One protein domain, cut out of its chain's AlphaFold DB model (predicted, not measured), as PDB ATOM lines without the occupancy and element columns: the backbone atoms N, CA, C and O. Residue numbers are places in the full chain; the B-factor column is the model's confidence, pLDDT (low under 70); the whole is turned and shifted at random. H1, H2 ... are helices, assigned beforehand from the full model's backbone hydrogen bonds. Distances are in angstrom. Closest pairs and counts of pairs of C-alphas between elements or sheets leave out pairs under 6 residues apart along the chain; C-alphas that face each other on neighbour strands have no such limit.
ATOM      1  N   PRO A 191     153.430 211.491 172.718       92.12
ATOM      2  CA  PRO A 191     154.759 211.522 172.095       92.12
ATOM      3  C   PRO A 191     155.902 211.730 173.096       92.12
ATOM      4  O   PRO A 191     156.965 211.131 172.954       92.12
ATOM      5  N   GLU A 192     155.677 212.538 174.129       93.19
ATOM      6  CA  GLU A 192     156.632 212.805 175.200       93.19
ATOM      7  C   GLU A 192     157.004 211.542 175.988       93.19
ATOM      8  O   GLU A 192     158.173 211.336 176.312       93.19
ATOM      9  N   ARG A 193     156.037 210.649 176.236       93.19
ATOM     10  CA  ARG A 193     156.272 209.391 176.959       93.19
ATOM     11  C   ARG A 193     157.060 208.406 176.104       93.19
ATOM     12  O   ARG A 193     157.973 207.753 176.604       93.19
ATOM     13  N   TYR A 194     156.755 208.341 174.809       92.19
ATOM     14  CA  TYR A 194     157.517 207.534 173.853       92.19
ATOM     15  C   TYR A 194     158.954 208.029 173.697       92.19
ATOM     16  O   TYR A 194     159.884 207.225 173.636       92.19
ATOM     17  N   GLN A 195     159.156 209.347 173.675       92.25
ATOM     18  CA  GLN A 195     160.490 209.932 173.627       92.25
ATOM     19  C   GLN A 195     161.290 209.618 174.897       92.25
ATOM     20  O   GLN A 195     162.438 209.190 174.793       92.25
ATOM     21  N   ALA A 196     160.683 209.768 176.077       92.56
ATOM     22  CA  ALA A 196     161.321 209.406 177.340       92.56
ATOM     23  C   ALA A 196     161.706 207.918 177.374       92.56
ATOM     24  O   ALA A 196     162.833 207.583 177.733       92.56
ATOM     25  N   LEU A 197     160.808 207.035 176.923       92.25
ATOM     26  CA  LEU A 197     161.084 205.604 176.819       92.25
ATOM     27  C   LEU A 197     162.246 205.312 175.864       92.25
ATOM     28  O   LEU A 197     163.117 204.509 176.181       92.25
ATOM     29  N   ARG A 198     162.276 205.961 174.695       91.94
ATOM     30  CA  ARG A 198     163.361 205.792 173.722       91.94
ATOM     31  C   ARG A 198     164.712 206.216 174.301       91.94
ATOM     32  O   ARG A 198     165.688 205.512 174.076       91.94
ATOM     33  N   ASN A 199     164.760 207.332 175.026       92.25
ATOM     34  CA  ASN A 199     165.991 207.796 175.665       92.25
ATOM     35  C   ASN A 199     166.461 206.802 176.733       92.25
ATOM     36  O   ASN A 199     167.613 206.393 176.697       92.25
ATOM     37  N   MET A 200     165.552 206.338 177.599       92.19
ATOM     38  CA  MET A 200     165.869 205.332 178.619       92.19
ATOM     39  C   MET A 200     166.407 204.037 177.992       92.19
ATOM     40  O   MET A 200     167.477 203.575 178.365       92.19
ATOM     41  N   LEU A 201     165.730 203.492 176.976       91.31
ATOM     42  CA  LEU A 201     166.166 202.260 176.306       91.31
ATOM     43  C   LEU A 201     167.520 202.408 175.601       91.31
ATOM     44  O   LEU A 201     168.284 201.447 175.518       91.31
ATOM     45  N   LEU A 202     167.820 203.598 175.080       91.19
ATOM     46  CA  LEU A 202     169.112 203.883 174.468       91.19
ATOM     47  C   LEU A 202     170.228 203.974 175.516       91.19
ATOM     48  O   LEU A 202     171.313 203.449 175.283       91.19
ATOM     49  N   GLU A 203     169.968 204.648 176.636       91.81
ATOM     50  CA  GLU A 203     170.950 204.905 177.693       91.81
ATOM     51  C   GLU A 203     171.237 203.664 178.547       91.81
ATOM     52  O   GLU A 203     172.398 203.383 178.837       91.81
ATOM     53  N   GLU A 204     170.202 202.911 178.925       88.88
ATOM     54  CA  GLU A 204     170.323 201.774 179.846       88.88
ATOM     55  C   GLU A 204     170.596 200.449 179.120       88.88
ATOM     56  O   GLU A 204     171.407 199.647 179.580       88.88
ATOM     57  N   GLU A 205     169.971 200.230 177.959       86.00
ATOM     58  CA  GLU A 205     169.980 198.933 177.260       86.00
ATOM     59  C   GLU A 205     170.690 198.982 175.892       86.00
ATOM     60  O   GLU A 205     170.824 197.965 175.209       86.00
ATOM     61  N   GLY A 206     171.129 200.165 175.439       87.56
ATOM     62  CA  GLY A 206     171.727 200.350 174.110       87.56
ATOM     63  C   GLY A 206     170.766 200.056 172.948       87.56
ATOM     64  O   GLY A 206     171.197 199.854 171.808       87.56
ATOM     65  N   LEU A 207     169.456 200.007 173.212       87.12
ATOM     66  CA  LEU A 207     168.441 199.621 172.239       87.12
ATOM     67  C   LEU A 207     168.014 200.818 171.389       87.12
ATOM     68  O   LEU A 207     167.353 201.746 171.846       87.12
ATOM     69  N   THR A 208     168.338 200.758 170.098       83.94
ATOM     70  CA  THR A 208     167.990 201.808 169.125       83.94
ATOM     71  C   THR A 208     166.673 201.548 168.396       83.94
ATOM     72  O   THR A 208     166.137 202.450 167.753       83.94
ATOM     73  N   GLN A 209     166.153 200.317 168.446       84.00
ATOM     74  CA  GLN A 209     164.993 199.905 167.657       84.00
ATOM     75  C   GLN A 209     164.091 198.947 168.425       84.00
ATOM     76  O   GLN A 209     164.557 197.984 169.029       84.00
ATOM     77  N   TYR A 210     162.787 199.196 168.337       88.62
ATOM     78  CA  TYR A 210     161.751 198.338 168.888       88.62
ATOM     79  C   TYR A 210     160.382 198.616 168.266       88.62
ATOM     80  O   TYR A 210     160.189 199.634 167.602       88.62
ATOM     81  N   ASP A 211     159.431 197.705 168.470       88.38
ATOM     82  CA  ASP A 211     158.029 197.933 168.134       88.38
ATOM     83  C   ASP A 211     157.332 198.728 169.251       88.38
ATOM     84  O   ASP A 211     156.971 198.197 170.308       88.38
ATOM     85  N   GLU A 212     157.158 200.023 168.981       88.94
ATOM     86  CA  GLU A 212     156.524 201.019 169.853       88.94
ATOM     87  C   GLU A 212     155.058 200.695 170.179       88.94
ATOM     88  O   GLU A 212     154.519 201.166 171.178       88.94
ATOM     89  N   TYR A 213     154.396 199.870 169.370       89.56
ATOM     90  CA  TYR A 213     152.956 199.649 169.473       89.56
ATOM     91  C   TYR A 213     152.626 198.210 169.889       89.56
ATOM     92  O   TYR A 213     151.668 197.596 169.414       89.56
ATOM     93  N   THR A 214     153.475 197.631 170.739       89.00
ATOM     94  CA  THR A 214     153.213 196.348 171.399       89.00
ATOM     95  C   THR A 214     152.409 196.546 172.679       89.00
ATOM     96  O   THR A 214     152.448 197.610 173.296       89.00
ATOM     97  N   ASP A 215     151.706 195.499 173.115       88.19
ATOM     98  CA  ASP A 215     150.904 195.495 174.348       88.19
ATOM     99  C   ASP A 215     151.723 195.943 175.578       88.19
ATOM    100  O   ASP A 215     151.281 196.779 176.354       88.19
ATOM    101  N   SER A 216     152.965 195.465 175.733       88.62
ATOM    102  CA  SER A 216     153.857 195.836 176.853       88.62
ATOM    103  C   SER A 216     154.361 197.271 176.785       88.62
ATOM    104  O   SER A 216     154.412 197.929 177.818       88.62
ATOM    105  N   VAL A 217     154.731 197.760 175.599       91.06
ATOM    106  CA  VAL A 217     155.131 199.165 175.455       91.06
ATOM    107  C   VAL A 217     153.935 200.070 175.732       91.06
ATOM    108  O   VAL A 217     154.060 201.041 176.465       91.06
ATOM    109  N   THR A 218     152.754 199.721 175.223       91.69
ATOM    110  CA  THR A 218     151.529 200.500 175.454       91.69
ATOM    111  C   THR A 218     151.160 200.541 176.934       91.69
ATOM    112  O   THR A 218     150.851 201.609 177.455       91.69
ATOM    113  N   ASP A 219     151.247 199.406 177.630       90.62
ATOM    114  CA  ASP A 219     151.011 199.335 179.074       90.62
ATOM    115  C   ASP A 219     151.996 200.218 179.858       90.62
ATOM    116  O   ASP A 219     151.577 200.988 180.724       90.62
ATOM    117  N   TYR A 220     153.285 200.209 179.492       91.31
ATOM    118  CA  TYR A 220     154.287 201.111 180.070       91.31
ATOM    119  C   TYR A 220     153.956 202.586 179.816       91.31
ATOM    120  O   TYR A 220     153.991 203.398 180.736       91.31
ATOM    121  N   ILE A 221     153.596 202.943 178.581       92.69
ATOM    122  CA  ILE A 221     153.278 204.325 178.204       92.69
ATOM    123  C   ILE A 221     152.058 204.844 178.968       92.69
ATOM    124  O   ILE A 221     152.034 206.010 179.365       92.69
ATOM    125  N   LEU A 222     151.052 204.000 179.201       91.25
ATOM    126  CA  LEU A 222     149.844 204.394 179.920       91.25
ATOM    127  C   LEU A 222     150.040 204.421 181.439       91.25
ATOM    128  O   LEU A 222     149.642 205.396 182.077       91.25
ATOM    129  N   ASN A 223     150.654 203.376 182.000       89.81
ATOM    130  CA  ASN A 223     150.623 203.086 183.435       89.81
ATOM    131  C   ASN A 223     151.988 203.201 184.135       89.81
ATOM    132  O   ASN A 223     152.036 203.146 185.360       89.81
ATOM    133  N   GLY A 224     153.094 203.336 183.396       82.75
ATOM    134  CA  GLY A 224     154.445 203.403 183.964       82.75
ATOM    135  C   GLY A 224     154.883 202.112 184.665       82.75
ATOM    136  O   GLY A 224     155.561 202.162 185.686       82.75
ATOM    137  N   THR A 225     154.452 200.944 184.178       75.44
ATOM    138  CA  THR A 225     154.729 199.647 184.818       75.44
ATOM    139  C   THR A 225     156.217 199.284 184.827       75.44
ATOM    140  O   THR A 225     156.882 199.397 183.805       75.44
ATOM    141  N   ASN A 226     156.712 198.694 185.919       58.66
ATOM    142  CA  ASN A 226     158.133 198.341 186.078       58.66
ATOM    143  C   ASN A 226     158.633 197.165 185.211       58.66
ATOM    144  O   ASN A 226     159.834 196.924 185.156       58.66
ATOM    145  N   THR A 227     157.755 196.395 184.561       66.62
ATOM    146  CA  THR A 227     158.154 195.238 183.736       66.62
ATOM    147  C   THR A 227     157.946 195.528 182.257       66.62
ATOM    148  O   THR A 227     156.918 195.165 181.682       66.62
ATOM    149  N   LEU A 228     158.927 196.182 181.637       80.50
ATOM    150  CA  LEU A 228     158.918 196.454 180.206       80.50
ATOM    151  C   LEU A 228     159.532 195.276 179.435       80.50
ATOM    152  O   LEU A 228     160.714 194.980 179.559       80.50
ATOM    153  N   VAL A 229     158.724 194.619 178.600       79.38
ATOM    154  CA  VAL A 229     159.205 193.628 177.624       79.38
ATOM    155  C   VAL A 229     159.098 194.235 176.238       79.38
ATOM    156  O   VAL A 229     157.996 194.454 175.734       79.38
ATOM    157  N   VAL A 230     160.236 194.506 175.615       82.19
ATOM    158  CA  VAL A 230     160.296 195.167 174.313       82.19
ATOM    159  C   VAL A 230     160.490 194.132 173.207       82.19
ATOM    160  O   VAL A 230     161.363 193.272 173.297       82.19
TER     161      VAL A 230
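What this domain is: This is residues 191 to 230 of the 294 residues of an uncharacterized protein of Parasitella parasitica (UniProt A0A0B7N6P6). A longer helix, H1, and a shorter one, H2, make a loose V, coming near each other where H1 begins and H2 nears its end. The stretch of residues 206 to 214 spans the open side of the V from the end of H1 to the beginning of H2, and the tail after H2, residues 224 to 230, folds back toward that open side. The printed part has 40 residues with two named helices, H1 then H2 along the chain, and no named strand; the class is all helix. The whole is compact, with a radius of gyration of the C-alphas of 9.2 A, and rounded, spanning 22 by 19 by 17 A.

Where its parts are: H1, residues 191 to 205, is the longest helix and measures 20.4 A from first to last C-alpha. It begins with C-alpha 191 at (154.759, 211.522, 172.095) and ends with C-alpha 205 at (169.980, 198.933, 177.260). H2, residues 215 to 223, measures 11.8 A and ends with C-alpha 223 at (150.623, 203.086, 183.435).

How they stand to each other: H1 and H2 are close but not clearly touching, with 2 pairs of C-alphas within 8 A. Their closest C-alphas are those of Arg 193 and Ile 221, 6.0 A apart. They run opposite ways at a steep tilt of 65 degrees, and their centres are 12.8 A apart. In H1 and H2, every O i to N i+4 pair is within hydrogen-bond range.

The domain as a whole: The two C-alphas farthest apart are those of Gly 206 and Asn 223, at 23.2 A. The C-alphas of Pro 191 and Val 230, the first and last printed, are 17.4 A apart. The printed part has no cut, and the link from H1 to H2, 9 residues, is short. The mean pLDDT of the printed part is 87.5, and residues 226 to 227 are under 70.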